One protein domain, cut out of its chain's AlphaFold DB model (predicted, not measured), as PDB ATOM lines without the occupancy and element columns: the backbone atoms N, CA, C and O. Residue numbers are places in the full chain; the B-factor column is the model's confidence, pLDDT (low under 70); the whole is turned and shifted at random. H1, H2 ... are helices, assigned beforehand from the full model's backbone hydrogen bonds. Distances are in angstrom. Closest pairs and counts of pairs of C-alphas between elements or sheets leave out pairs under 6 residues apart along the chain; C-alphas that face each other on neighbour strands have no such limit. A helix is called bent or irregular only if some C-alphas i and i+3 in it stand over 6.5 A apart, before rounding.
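What this domain is: This is residues 303 to 402 of the 412 residues of an uncharacterized protein of Melampsora larici-populina (strain 98AG31 / pathotype 3-4-7) (UniProt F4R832). Two long helices, H1 and H2, lie side by side as an antiparallel hairpin, and a shorter third helix, H3, runs along H2, so that in cross-section the three make a loose triangle with H1 and H3 apart from each other. A long irregular link, residues 357 to 385, leaves the far end of H2 and folds back over the length of the helices, on the side away from H2, to reach the start of H3. The printed part has 100 residues with three named helices, in the order H1, H2, H3, and no named strand; its class is all helix. The whole is compact, with a radius of gyration of the C-alphas of 14.6 A, yet elongated in outline, spanning 44 by 27 by 23 A.

Where its parts are: Find C-alpha 303 at (34.402, -41.197, -60.688); from there H1, residues 303 to 326, runs 34.9 A to C-alpha 326. After it look for H2, residues 332 to 356, which begins with C-alpha 332 at (24.044, -40.003, -19.104) and covers 36.9 A; with 25 residues it is the longest helix. Beyond it, pass residues 357 to 385, where there is no named element, and come to H3, residues 386 to 402. It covers 25.5 A and ends with C-alpha 402 at (12.695, -55.033, -48.118). H3 is irregular: C-alphas 387 and 390 are 7.7 A apart, and its line is a rough one.

How they stand to each other: Look first at H1 and H2, which form a helical hairpin. They touch, and their closest C-alphas, those of Ile 316 and Phe 345, are 6.8 A apart. They run opposite ways at a shallow tilt of 10 degrees, and H1 touches H2 with residues 312 to 323 alone. Next look at H2 and H3, which touch; their closest C-alphas, those of Asn 340 and Tyr 390, are 6.4 A apart. These two run the same way at a shallow tilt of 16 degrees, touching through residues 336 to 344 of H2 and 387 to 394 of H3 alone. H1 and H3 are apart. In H1 every O i to N i+4 pair is within hydrogen-bond range; in H2 20 of 21 are, and in H3 10 of 13.

The domain as a whole: The two C-alphas farthest apart, those of Asn 330 and Pro 359, are 45.2 A from each other. The printed part has no cut; the link from H1 to H2 is tight and the link from H2 to H3, 29 residues, is long. Read the B-factor column for the model's confidence: the mean pLDDT of the printed part is 71.0, and residues 361 to 402 are under 70.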
ATOM      1  N   ALA A 303      35.497 -42.141 -60.918       72.56
ATOM      2  CA  ALA A 303      34.402 -41.197 -60.688       72.56
ATOM      3  C   ALA A 303      33.273 -41.801 -59.829       72.56
ATOM      4  O   ALA A 303      32.795 -41.165 -58.886       72.56
ATOM      5  N   GLU A 304      32.875 -43.047 -60.105       70.19
ATOM      6  CA  GLU A 304      31.849 -43.758 -59.334       70.19
ATOM      7  C   GLU A 304      32.320 -44.059 -57.900       70.19
ATOM      8  O   GLU A 304      31.573 -43.884 -56.931       70.19
ATOM      9  N   TYR A 305      33.587 -44.453 -57.744       73.25
ATOM     10  CA  TYR A 305      34.191 -44.700 -56.438       73.25
ATOM     11  C   TYR A 305      34.305 -43.414 -55.605       73.25
ATOM     12  O   TYR A 305      34.031 -43.431 -54.399       73.25
ATOM     13  N   GLY A 306      34.666 -42.295 -56.243       74.81
ATOM     14  CA  GLY A 306      34.715 -40.972 -55.623       74.81
ATOM     15  C   GLY A 306      33.344 -40.507 -55.128       74.81
ATOM     16  O   GLY A 306      33.208 -40.136 -53.960       74.81
ATOM     17  N   ALA A 307      32.312 -40.614 -55.970       75.69
ATOM     18  CA  ALA A 307      30.946 -40.216 -55.623       75.69
ATOM     19  C   ALA A 307      30.378 -41.022 -54.440       75.69
ATOM     20  O   ALA A 307      29.806 -40.449 -53.511       75.69
ATOM     21  N   GLY A 308      30.604 -42.341 -54.411       76.88
ATOM     22  CA  GLY A 308      30.161 -43.182 -53.297       76.88
ATOM     23  C   GLY A 308      30.836 -42.825 -51.968       76.88
ATOM     24  O   GLY A 308      30.211 -42.879 -50.909       76.88
ATOM     25  N   CYS A 309      32.122 -42.454 -51.993       80.44
ATOM     26  CA  CYS A 309      32.845 -42.022 -50.792       80.44
ATOM     27  C   CYS A 309      32.340 -40.669 -50.275       80.44
ATOM     28  O   CYS A 309      32.236 -40.493 -49.058       80.44
ATOM     29  N   ALA A 310      31.994 -39.746 -51.174       81.31
ATOM     30  CA  ALA A 310      31.423 -38.453 -50.810       81.31
ATOM     31  C   ALA A 310      30.067 -38.616 -50.101       81.31
ATOM     32  O   ALA A 310      29.903 -38.120 -48.988       81.31
ATOM     33  N   ALA A 311      29.149 -39.407 -50.669       82.69
ATOM     34  CA  ALA A 311      27.817 -39.635 -50.098       82.69
ATOM     35  C   ALA A 311      27.859 -40.315 -48.712       82.69
ATOM     36  O   ALA A 311      27.139 -39.927 -47.783       82.69
ATOM     37  N   LEU A 312      28.742 -41.306 -48.536       87.06
ATOM     38  CA  LEU A 312      28.958 -41.952 -47.239       87.06
ATOM     39  C   LEU A 312      29.480 -40.953 -46.196       87.06
ATOM     40  O   LEU A 312      29.003 -40.926 -45.060       87.06
ATOM     41  N   THR A 313      30.455 -40.132 -46.587       88.19
ATOM     42  CA  THR A 313      31.066 -39.132 -45.703       88.19
ATOM     43  C   THR A 313      30.043 -38.089 -45.268       88.19
ATOM     44  O   THR A 313      29.941 -37.799 -44.077       88.19
ATOM     45  N   GLU A 314      29.232 -37.588 -46.201       87.62
ATOM     46  CA  GLU A 314      28.158 -36.633 -45.925       87.62
ATOM     47  C   GLU A 314      27.126 -37.211 -44.946       87.62
ATOM     48  O   GLU A 314      26.769 -36.572 -43.956       87.62
ATOM     49  N   THR A 315      26.716 -38.466 -45.149       88.06
ATOM     50  CA  THR A 315      25.777 -39.158 -44.251       88.06
ATOM     51  C   THR A 315      26.332 -39.259 -42.828       88.06
ATOM     52  O   THR A 315      25.645 -38.921 -41.859       88.06
ATOM     53  N   ILE A 316      27.592 -39.686 -42.681       90.81
ATOM     54  CA  ILE A 316      28.253 -39.792 -41.373       90.81
ATOM     55  C   ILE A 316      28.352 -38.412 -40.712       90.81
ATOM     56  O   ILE A 316      28.034 -38.272 -39.527       90.81
ATOM     57  N   PHE A 317      28.746 -37.388 -41.469       93.38
ATOM     58  CA  PHE A 317      28.891 -36.027 -40.964       93.38
ATOM     59  C   PHE A 317      27.555 -35.429 -40.500       93.38
ATOM     60  O   PHE A 317      27.487 -34.829 -39.425       93.38
ATOM     61  N   ASN A 318      26.473 -35.651 -41.248       91.69
ATOM     62  CA  ASN A 318      25.132 -35.187 -40.890       91.69
ATOM     63  C   ASN A 318      24.627 -35.836 -39.597       91.69
ATOM     64  O   ASN A 318      24.058 -35.161 -38.733       91.69
ATOM     65  N   MET A 319      24.878 -37.133 -39.410       93.06
ATOM     66  CA  MET A 319      24.523 -37.835 -38.175       93.06
ATOM     67  C   MET A 319      25.352 -37.364 -36.972       93.06
ATOM     68  O   MET A 319      24.785 -37.186 -35.892       93.06
ATOM     69  N   LEU A 320      26.660 -37.130 -37.147       93.25
ATOM     70  CA  LEU A 320      27.529 -36.547 -36.113       93.25
ATOM     71  C   LEU A 320      27.055 -35.147 -35.713       93.25
ATOM     72  O   LEU A 320      26.858 -34.870 -34.532       93.25
ATOM     73  N   SER A 321      26.812 -34.287 -36.701       91.62
ATOM     74  CA  SER A 321      26.347 -32.915 -36.487       91.62
ATOM     75  C   SER A 321      25.000 -32.891 -35.767       91.62
ATOM     76  O   SER A 321      24.810 -32.137 -34.815       91.62
ATOM     77  N   THR A 322      24.078 -33.772 -36.162       91.31
ATOM     78  CA  THR A 322      22.778 -33.919 -35.493       91.31
ATOM     79  C   THR A 322      22.942 -34.395 -34.053       91.31
ATOM     80  O   THR A 322      22.298 -33.852 -33.158       91.31
ATOM     81  N   HIS A 323      23.826 -35.367 -33.809       93.44
ATOM     82  CA  HIS A 323      24.115 -35.857 -32.465       93.44
ATOM     83  C   HIS A 323      24.638 -34.740 -31.558       93.44
ATOM     84  O   HIS A 323      24.076 -34.511 -30.491       93.44
ATOM     85  N   TRP A 324      25.653 -33.997 -32.006       90.69
ATOM     86  CA  TRP A 324      26.227 -32.888 -31.238       90.69
ATOM     87  C   TRP A 324      25.264 -31.721 -31.033       90.69
ATOM     88  O   TRP A 324      25.365 -31.022 -30.030       90.69
ATOM     89  N   ARG A 325      24.313 -31.506 -31.949       91.06
ATOM     90  CA  ARG A 325      23.274 -30.483 -31.771       91.06
ATOM     91  C   ARG A 325      22.269 -30.858 -30.680       91.06
ATOM     92  O   ARG A 325      21.732 -29.971 -30.027       91.06
ATOM     93  N   ILE A 326      21.973 -32.148 -30.530       90.44
ATOM     94  CA  ILE A 326      20.951 -32.643 -29.598       90.44
ATOM     95  C   ILE A 326      21.542 -32.889 -28.208       90.44
ATOM     96  O   ILE A 326      20.910 -32.553 -27.209       90.44
ATOM     97  N   PHE A 327      22.736 -33.474 -28.136       90.69
ATOM     98  CA  PHE A 327      23.319 -33.933 -26.882       90.69
ATOM     99  C   PHE A 327      24.527 -33.083 -26.479       90.69
ATOM    100  O   PHE A 327      25.450 -32.867 -27.263       90.69
ATOM    101  N   THR A 328      24.544 -32.634 -25.222       84.56
ATOM    102  CA  THR A 328      25.718 -31.996 -24.609       84.56
ATOM    103  C   THR A 328      26.591 -33.051 -23.921       84.56
ATOM    104  O   THR A 328      26.090 -34.087 -23.485       84.56
ATOM    105  N   SER A 329      27.908 -32.825 -23.829       71.88
ATOM    106  CA  SER A 329      28.902 -33.888 -23.567       71.88
ATOM    107  C   SER A 329      28.847 -34.573 -22.192       71.88
ATOM    108  O   SER A 329      29.715 -35.399 -21.917       71.88
ATOM    109  N   ASN A 330      27.895 -34.229 -21.323       77.06
ATOM    110  CA  ASN A 330      27.874 -34.644 -19.917       77.06
ATOM    111  C   ASN A 330      26.551 -35.300 -19.478       77.06
ATOM    112  O   ASN A 330      26.356 -35.525 -18.284       77.06
ATOM    113  N   ASP A 331      25.640 -35.601 -20.405       81.56
ATOM    114  CA  ASP A 331      24.365 -36.250 -20.082       81.56
ATOM    115  C   ASP A 331      24.518 -37.791 -20.081       81.56
ATOM    116  O   ASP A 331      25.013 -38.351 -21.062       81.56
ATOM    117  N   PRO A 332      24.103 -38.537 -19.039       85.00
ATOM    118  CA  PRO A 332      24.044 -40.003 -19.104       85.00
ATOM    119  C   PRO A 332      23.235 -40.537 -20.303       85.00
ATOM    120  O   PRO A 332      23.561 -41.602 -20.832       85.00
ATOM    121  N   VAL A 333      22.228 -39.795 -20.778       87.81
ATOM    122  CA  VAL A 333      21.467 -40.131 -21.994       87.81
ATOM    123  C   VAL A 333      22.346 -40.027 -23.251       87.81
ATOM    124  O   VAL A 333      22.208 -40.838 -24.173       87.81
ATOM    125  N   GLU A 334      23.313 -39.103 -23.271       92.25
ATOM    126  CA  GLU A 334      24.265 -38.936 -24.374       92.25
ATOM    127  C   GLU A 334      25.123 -40.184 -24.571       92.25
ATOM    128  O   GLU A 334      25.340 -40.602 -25.706       92.25
ATOM    129  N   THR A 335      25.536 -40.847 -23.487       89.25
ATOM    130  CA  THR A 335      26.365 -42.059 -23.587       89.25
ATOM    131  C   THR A 335      25.631 -43.173 -24.337       89.25
ATOM    132  O   THR A 335      26.198 -43.805 -25.234       89.25
ATOM    133  N   THR A 336      24.352 -43.393 -24.023       90.69
ATOM    134  CA  THR A 336      23.507 -44.371 -24.728       90.69
ATOM    135  C   THR A 336      23.293 -43.963 -26.185       90.69
ATOM    136  O   THR A 336      23.464 -44.785 -27.091       90.69
ATOM    137  N   ALA A 337      23.004 -42.684 -26.433       89.00
ATOM    138  CA  ALA A 337      22.847 -42.149 -27.782       89.00
ATOM    139  C   ALA A 337      24.129 -42.307 -28.622       89.00
ATOM    140  O   ALA A 337      24.057 -42.693 -29.787       89.00
ATOM    141  N   ARG A 338      25.310 -42.098 -28.030       91.62
ATOM    142  CA  ARG A 338      26.615 -42.270 -28.682       91.62
ATOM    143  C   ARG A 338      26.873 -43.733 -29.040       91.62
ATOM    144  O   ARG A 338      27.361 -44.024 -30.131       91.62
ATOM    145  N   ILE A 339      26.514 -44.673 -28.160       90.75
ATOM    146  CA  ILE A 339      26.597 -46.112 -28.456       90.75
ATOM    147  C   ILE A 339      25.721 -46.458 -29.667       90.75
ATOM    148  O   ILE A 339      26.173 -47.177 -30.563       90.75
ATOM    149  N   ASN A 340      24.495 -45.938 -29.720       90.31
ATOM    150  CA  ASN A 340      23.579 -46.178 -30.836       90.31
ATOM    151  C   ASN A 340      24.062 -45.514 -32.135       90.31
ATOM    152  O   ASN A 340      24.033 -46.153 -33.186       90.31
ATOM    153  N   LEU A 341      24.633 -44.310 -32.061       93.62
ATOM    154  CA  LEU A 341      25.278 -43.646 -33.195       93.62
ATOM    155  C   LEU A 341      26.426 -44.487 -33.776       93.62
ATOM    156  O   LEU A 341      26.497 -44.710 -34.982       93.62
ATOM    157  N   VAL A 342      27.300 -45.028 -32.920       92.81
ATOM    158  CA  VAL A 342      28.409 -45.894 -33.355       92.81
ATOM    159  C   VAL A 342      27.894 -47.183 -34.004       92.81
ATOM    160  O   VAL A 342      28.484 -47.653 -34.979       92.81
ATOM    161  N   LYS A 343      26.801 -47.771 -33.496       90.88
ATOM    162  CA  LYS A 343      26.151 -48.924 -34.149       90.88
ATOM    163  C   LYS A 343      25.626 -48.546 -35.534       90.88
ATOM    164  O   LYS A 343      25.861 -49.295 -36.481       90.88
ATOM    165  N   ALA A 344      24.986 -47.385 -35.665       89.12
ATOM    166  CA  ALA A 344      24.487 -46.902 -36.944       89.12
ATOM    167  C   ALA A 344      25.624 -46.695 -37.958       89.12
ATOM    168  O   ALA A 344      25.528 -47.194 -39.076       89.12
ATOM    169  N   PHE A 345      26.753 -46.094 -37.560       92.94
ATOM    170  CA  PHE A 345      27.925 -45.965 -38.438       92.94
ATOM    171  C   PHE A 345      28.473 -47.304 -38.905       92.94
ATOM    172  O   PHE A 345      28.742 -47.477 -40.090       92.94
ATOM    173  N   LYS A 346      28.603 -48.276 -37.997       91.50
ATOM    174  CA  LYS A 346      29.050 -49.622 -38.373       91.50
ATOM    175  C   LYS A 346      28.113 -50.258 -39.397       91.50
ATOM    176  O   LYS A 346      28.598 -50.867 -40.344       91.50
ATOM    177  N   ASN A 347      26.803 -50.093 -39.225       89.19
ATOM    178  CA  ASN A 347      25.814 -50.625 -40.157       89.19
ATOM    179  C   ASN A 347      25.883 -49.935 -41.522       89.19
ATOM    180  O   ASN A 347      25.907 -50.629 -42.532       89.19
ATOM    181  N   ILE A 348      25.975 -48.604 -41.565       89.00
ATOM    182  CA  ILE A 348      26.071 -47.843 -42.820       89.00
ATOM    183  C   ILE A 348      27.344 -48.229 -43.582       89.00
ATOM    184  O   ILE A 348      27.274 -48.549 -44.763       89.00
ATOM    185  N   VAL A 349      28.496 -48.294 -42.907       88.75
ATOM    186  CA  VAL A 349      29.764 -48.701 -43.537       88.75
ATOM    187  C   VAL A 349      29.711 -50.157 -44.008       88.75
ATOM    188  O   VAL A 349      30.182 -50.473 -45.096       88.75
ATOM    189  N   ALA A 350      29.124 -51.064 -43.222       88.06
ATOM    190  CA  ALA A 350      28.963 -52.455 -43.639       88.06
ATOM    191  C   ALA A 350      28.053 -52.581 -44.870       88.06
ATOM    192  O   ALA A 350      28.367 -53.347 -45.780       88.06
ATOM    193  N   LEU A 351      26.957 -51.817 -44.917       85.38
ATOM    194  CA  LEU A 351      26.071 -51.756 -46.075       85.38
ATOM    195  C   LEU A 351      26.801 -51.190 -47.297       85.38
ATOM    196  O   LEU A 351      26.746 -51.824 -48.345       85.38
ATOM    197  N   ASP A 352      27.538 -50.083 -47.162       86.69
ATOM    198  CA  ASP A 352      28.346 -49.499 -48.244       86.69
ATOM    199  C   ASP A 352      29.320 -50.529 -48.837       86.69
ATOM    200  O   ASP A 352      29.338 -50.747 -50.049       86.69
ATOM    201  N   ILE A 353      30.055 -51.253 -47.986       87.50
ATOM    202  CA  ILE A 353      30.983 -52.309 -48.417       87.50
ATOM    203  C   ILE A 353      30.244 -53.421 -49.171       87.50
ATOM    204  O   ILE A 353      30.701 -53.860 -50.229       87.50
ATOM    205  N   VAL A 354      29.108 -53.893 -48.645       86.00
ATOM    206  CA  VAL A 354      28.321 -54.967 -49.272       86.00
ATOM    207  C   VAL A 354      27.756 -54.520 -50.619       86.00
ATOM    208  O   VAL A 354      27.820 -55.285 -51.580       86.00
ATOM    209  N   TYR A 355      27.240 -53.294 -50.714       82.69
ATOM    210  CA  TYR A 355      26.662 -52.759 -51.944       82.69
ATOM    211  C   TYR A 355      27.716 -52.459 -53.009       82.69
ATOM    212  O   TYR A 355      27.487 -52.759 -54.181       82.69
ATOM    213  N   ARG A 356      28.896 -51.961 -52.623       81.19
ATOM    214  CA  ARG A 356      30.035 -51.808 -53.543       81.19
ATOM    215  C   ARG A 356      30.563 -53.148 -54.043       81.19
ATOM    216  O   ARG A 356      30.946 -53.260 -55.201       81.19
ATOM    217  N   ALA A 357      30.562 -54.173 -53.192       78.19
ATOM    218  CA  ALA A 357      30.969 -55.522 -53.574       78.19
ATOM    219  C   ALA A 357      29.902 -56.271 -54.396       78.19
ATOM    220  O   ALA A 357      30.182 -57.353 -54.922       78.19
ATOM    221  N   HIS A 358      28.676 -55.743 -54.494       78.69
ATOM    222  CA  HIS A 358      27.591 -56.432 -55.170       78.69
ATOM    223  C   HIS A 358      27.743 -56.317 -56.700       78.69
ATOM    224  O   HIS A 358      27.792 -55.212 -57.234       78.69
ATOM    225  N   PRO A 359      27.729 -57.432 -57.458       71.56
ATOM    226  CA  PRO A 359      27.946 -57.438 -58.914       71.56
ATOM    227  C   PRO A 359      26.767 -56.874 -59.730       71.56
ATOM    228  O   PRO A 359      26.720 -57.022 -60.948       71.56
ATOM    229  N   ARG A 360      25.774 -56.295 -59.055       75.12
ATOM    230  CA  ARG A 360      24.535 -55.766 -59.628       75.12
ATOM    231  C   ARG A 360      24.313 -54.359 -59.075       75.12
ATOM    232  O   ARG A 360      23.804 -54.257 -57.957       75.12
ATOM    233  N   PRO A 361      24.755 -53.318 -59.804       65.62
ATOM    234  CA  PRO A 361      24.619 -51.918 -59.396       65.62
ATOM    235  C   PRO A 361      23.156 -51.507 -59.184       65.62
ATOM    236  O   PRO A 361      22.860 -50.710 -58.309       65.62
ATOM    237  N   ASP A 362      22.235 -52.144 -59.908       69.12
ATOM    238  CA  ASP A 362      20.778 -51.971 -59.854       69.12
ATOM    239  C   ASP A 362      20.128 -52.373 -58.518       69.12
ATOM    240  O   ASP A 362      18.943 -52.131 -58.304       69.12
ATOM    241  N   LEU A 363      20.881 -53.018 -57.624       63.38
ATOM    242  CA  LEU A 363      20.426 -53.383 -56.280       63.38
ATOM    243  C   LEU A 363      20.964 -52.446 -55.194       63.38
ATOM    244  O   LEU A 363      20.766 -52.729 -54.010       63.38
ATOM    245  N   ARG A 364      21.650 -51.360 -55.569       65.69
ATOM    246  CA  ARG A 364      22.067 -50.338 -54.612       65.69
ATOM    247  C   ARG A 364      20.842 -49.598 -54.064       65.69
ATOM    248  O   ARG A 364      19.851 -49.426 -54.772       65.69
ATOM    249  N   PRO A 365      20.857 -49.197 -52.785       61.75
ATOM    250  CA  PRO A 365      19.791 -48.385 -52.233       61.75
ATOM    251  C   PRO A 365      19.682 -47.054 -52.986       61.75
ATOM    252  O   PRO A 365      20.716 -46.486 -53.339       61.75
ATOM    253  N   PRO A 366      18.470 -46.493 -53.132       55.03
ATOM    254  CA  PRO A 366      18.243 -45.254 -53.881       55.03
ATOM    255  C   PRO A 366      19.066 -44.052 -53.394       55.03
ATOM    256  O   PRO A 366      19.302 -43.129 -54.163       55.03
ATOM    257  N   HIS A 367      19.532 -44.060 -52.139       60.06
ATOM    258  CA  HIS A 367      20.392 -43.002 -51.602       60.06
ATOM    259  C   HIS A 367      21.807 -42.969 -52.214       60.06
ATOM    260  O   HIS A 367      22.555 -42.041 -51.927       60.06
ATOM    261  N   TYR A 368      22.175 -43.946 -53.054       53.44
ATOM    262  CA  TYR A 368      23.425 -43.946 -53.825       53.44
ATOM    263  C   TYR A 368      23.277 -43.427 -55.260       53.44
ATOM    264  O   TYR A 368      24.266 -42.981 -55.834       53.44
ATOM    265  N   ASP A 369      22.074 -43.463 -55.839       49.28
ATOM    266  CA  ASP A 369      21.870 -43.204 -57.274       49.28
ATOM    267  C   ASP A 369      21.539 -41.738 -57.596       49.28
ATOM    268  O   ASP A 369      21.221 -41.390 -58.733       49.28
ATOM    269  N   GLY A 370      21.640 -40.843 -56.616       42.88
ATOM    270  CA  GLY A 370      21.427 -39.430 -56.863       42.88
ATOM    271  C   GLY A 370      21.729 -38.568 -55.655       42.88
ATOM    272  O   GLY A 370      21.057 -38.654 -54.630       42.88
ATOM    273  N   ILE A 371      22.646 -37.623 -55.851       36.62
ATOM    274  CA  ILE A 371      22.641 -36.326 -55.172       36.62
ATOM    275  C   ILE A 371      21.407 -35.560 -55.684       36.62
ATOM    276  O   ILE A 371      21.496 -34.551 -56.372       36.62
ATOM    277  N   THR A 372      20.214 -36.086 -55.427       34.16
ATOM    278  CA  THR A 372      19.022 -35.258 -55.351       34.16
ATOM    279  C   THR A 372      18.857 -34.961 -53.881       34.16
ATOM    280  O   THR A 372      18.694 -35.871 -53.074       34.16
ATOM    281  N   THR A 373      18.947 -33.676 -53.579       37.06
ATOM    282  CA  THR A 373      18.791 -32.916 -52.331       37.06
ATOM    283  C   THR A 373      17.497 -33.192 -51.538       37.06
ATOM    284  O   THR A 373      16.958 -32.313 -50.874       37.06
ATOM    285  N   GLY A 374      16.971 -34.413 -51.607       29.61
ATOM    286  CA  GLY A 374      15.704 -34.857 -51.045       29.61
ATOM    287  C   GLY A 374      15.847 -35.821 -49.870       29.61
ATOM    288  O   GLY A 374      14.904 -36.556 -49.594       29.61
ATOM    289  N   PHE A 375      16.973 -35.825 -49.150       35.56
ATOM    290  CA  PHE A 375      16.868 -36.137 -47.724       35.56
ATOM    291  C   PHE A 375      16.128 -34.958 -47.087       35.56
ATOM    292  O   PHE A 375      16.551 -33.819 -47.296       35.56
ATOM    293  N   PRO A 376      15.001 -35.173 -46.384       31.19
ATOM    294  CA  PRO A 376      14.224 -34.065 -45.858       31.19
ATOM    295  C   PRO A 376      15.139 -33.185 -44.989       31.19
ATOM    296  O   PRO A 376      15.805 -33.712 -44.095       31.19
ATOM    297  N   PRO A 377      15.183 -31.857 -45.223       35.16
ATOM    298  CA  PRO A 377      16.109 -30.934 -44.552       35.16
ATOM    299  C   PRO A 377      15.906 -30.858 -43.030       35.16
ATOM    300  O   PRO A 377      16.687 -30.245 -42.305       35.16
ATOM    301  N   HIS A 378      14.876 -31.527 -42.524       35.47
ATOM    302  CA  HIS A 378      14.611 -31.696 -41.117       35.47
ATOM    303  C   HIS A 378      14.213 -33.147 -40.881       35.47
ATOM    304  O   HIS A 378      13.110 -33.549 -41.237       35.47
ATOM    305  N   PHE A 379      15.076 -33.923 -40.224       41.62
ATOM    306  CA  PHE A 379      14.546 -34.956 -39.345       41.62
ATOM    307  C   PHE A 379      13.768 -34.203 -38.263       41.62
ATOM    308  O   PHE A 379      14.400 -33.453 -37.507       41.62
ATOM    309  N   PRO A 380      12.425 -34.294 -38.213       38.53
ATOM    310  CA  PRO A 380      11.694 -33.707 -37.109       38.53
ATOM    311  C   PRO A 380      12.237 -34.373 -35.852       38.53
ATOM    312  O   PRO A 380      12.165 -35.593 -35.708       38.53
ATOM    313  N   ILE A 381      12.859 -33.578 -34.982       44.72
ATOM    314  CA  ILE A 381      13.216 -34.039 -33.647       44.72
ATOM    315  C   ILE A 381      11.883 -34.453 -33.024       44.72
ATOM    316  O   ILE A 381      11.004 -33.592 -32.904       44.72
ATOM    317  N   PRO A 382      11.667 -35.740 -32.708       41.69
ATOM    318  CA  PRO A 382      10.427 -36.129 -32.071       41.69
ATOM    319  C   PRO A 382      10.350 -35.363 -30.741       41.69
ATOM    320  O   PRO A 382      11.313 -35.400 -29.972       41.69
ATOM    321  N   PRO A 383       9.250 -34.637 -30.465       43.66
ATOM    322  CA  PRO A 383       9.126 -33.806 -29.266       43.66
ATOM    323  C   PRO A 383       9.225 -34.623 -27.967       43.66
ATOM    324  O   PRO A 383       9.443 -34.057 -26.899       43.66
ATOM    325  N   THR A 384       9.113 -35.952 -28.058       38.84
ATOM    326  CA  THR A 384       9.350 -36.921 -26.989       38.84
ATOM    327  C   THR A 384       9.914 -38.229 -27.571       38.84
ATOM    328  O   THR A 384       9.436 -38.711 -28.594       38.84
ATOM    329  N   GLY A 385      10.929 -38.818 -26.915       53.72
ATOM    330  CA  GLY A 385      11.458 -40.152 -27.260       53.72
ATOM    331  C   GLY A 385      12.802 -40.193 -28.007       53.72
ATOM    332  O   GLY A 385      12.945 -40.943 -28.970       53.72
ATOM    333  N   HIS A 386      13.808 -39.434 -27.552       53.84
ATOM    334  CA  HIS A 386      15.169 -39.437 -28.122       53.84
ATOM    335  C   HIS A 386      15.858 -40.816 -28.148       53.84
ATOM    336  O   HIS A 386      16.772 -41.025 -28.945       53.84
ATOM    337  N   GLU A 387      15.415 -41.754 -27.310       55.41
ATOM    338  CA  GLU A 387      16.003 -43.092 -27.168       55.41
ATOM    339  C   GLU A 387      15.917 -43.920 -28.461       55.41
ATOM    340  O   GLU A 387      16.852 -44.655 -28.774       55.41
ATOM    341  N   ASN A 388      14.864 -43.715 -29.262       60.28
ATOM    342  CA  ASN A 388      14.572 -44.523 -30.452       60.28
ATOM    343  C   ASN A 388      14.953 -43.833 -31.772       60.28
ATOM    344  O   ASN A 388      14.689 -44.371 -32.844       60.28
ATOM    345  N   PHE A 389      15.552 -42.637 -31.731       67.94
ATOM    346  CA  PHE A 389      15.841 -41.854 -32.942       67.94
ATOM    347  C   PHE A 389      16.716 -42.627 -33.942       67.94
ATOM    348  O   PHE A 389      16.411 -42.703 -35.131       67.94
ATOM    349  N   TYR A 390      17.789 -43.245 -33.448       63.00
ATOM    350  CA  TYR A 390      18.703 -44.020 -34.287       63.00
ATOM    351  C   TYR A 390      18.114 -45.360 -34.728       63.00
ATOM    352  O   TYR A 390      18.437 -45.824 -35.821       63.00
ATOM    353  N   ASP A 391      17.234 -45.947 -33.916       65.00
ATOM    354  CA  ASP A 391      16.517 -47.169 -34.275       65.00
ATOM    355  C   ASP A 391      15.521 -46.890 -35.410       65.00
ATOM    356  O   ASP A 391      15.473 -47.654 -36.368       65.00
ATOM    357  N   GLY A 392      14.841 -45.736 -35.397       65.75
ATOM    358  CA  GLY A 392      13.978 -45.289 -36.497       65.75
ATOM    359  C   GLY A 392      14.733 -45.093 -37.817       65.75
ATOM    360  O   GLY A 392      14.311 -45.601 -38.852       65.75
ATOM    361  N   ILE A 393      15.905 -44.446 -37.786       60.53
ATOM    362  CA  ILE A 393      16.749 -44.291 -38.986       60.53
ATOM    363  C   ILE A 393      17.254 -45.651 -39.498       60.53
ATOM    364  O   ILE A 393      17.321 -45.879 -40.710       60.53
ATOM    365  N   ALA A 394      17.623 -46.571 -38.606       54.56
ATOM    366  CA  ALA A 394      18.058 -47.910 -38.995       54.56
ATOM    367  C   ALA A 394      16.906 -48.747 -39.585       54.56
ATOM    368  O   ALA A 394      17.106 -49.448 -40.579       54.56
ATOM    369  N   GLU A 395      15.707 -48.655 -39.007       60.12
ATOM    370  CA  GLU A 395      14.505 -49.339 -39.485       60.12
ATOM    371  C   GLU A 395      14.031 -48.822 -40.843       60.12
ATOM    372  O   GLU A 395      13.696 -49.637 -41.702       60.12
ATOM    373  N   ASP A 396      14.040 -47.510 -41.079       57.56
ATOM    374  CA  ASP A 396      13.638 -46.939 -42.370       57.56
ATOM    375  C   ASP A 396      14.589 -47.372 -43.495       57.56
ATOM    376  O   ASP A 396      14.151 -47.795 -44.571       57.56
ATOM    377  N   ASN A 397      15.896 -47.405 -43.217       50.22
ATOM    378  CA  ASN A 397      16.889 -47.957 -44.143       50.22
ATOM    379  C   ASN A 397      16.658 -49.453 -44.431       50.22
ATOM    380  O   ASN A 397      16.866 -49.919 -45.556       50.22
ATOM    381  N   LEU A 398      16.202 -50.216 -43.433       47.81
ATOM    382  CA  LEU A 398      15.892 -51.637 -43.584       47.81
ATOM    383  C   LEU A 398      14.586 -51.864 -44.367       47.81
ATOM    384  O   LEU A 398      14.550 -52.716 -45.259       47.81
ATOM    385  N   LYS A 399      13.533 -51.082 -44.093       52.56
ATOM    386  CA  LYS A 399      12.231 -51.162 -44.776       52.56
ATOM    387  C   LYS A 399      12.365 -50.896 -46.270       52.56
ATOM    388  O   LYS A 399      11.913 -51.726 -47.065       52.56
ATOM    389  N   HIS A 400      13.092 -49.849 -46.664       49.50
ATOM    390  CA  HIS A 400      13.346 -49.550 -48.077       49.50
ATOM    391  C   HIS A 400      14.120 -50.666 -48.807       49.50
ATOM    392  O   HIS A 400      13.874 -50.912 -49.988       49.50
ATOM    393  N   SER A 401      14.982 -51.417 -48.111       44.03
ATOM    394  CA  SER A 401      15.653 -52.602 -48.674       44.03
ATOM    395  C   SER A 401      14.700 -53.793 -48.886       44.03
ATOM    396  O   SER A 401      14.881 -54.599 -49.807       44.03
ATOM    397  N   THR A 402      13.662 -53.923 -48.052       44.34
ATOM    398  CA  THR A 402      12.695 -55.033 -48.118       44.34
ATOM    399  C   THR A 402      11.532 -54.794 -49.083       44.34
ATOM    400  O   THR A 402      11.124 -55.731 -49.775       44.34
TER     401      THR A 402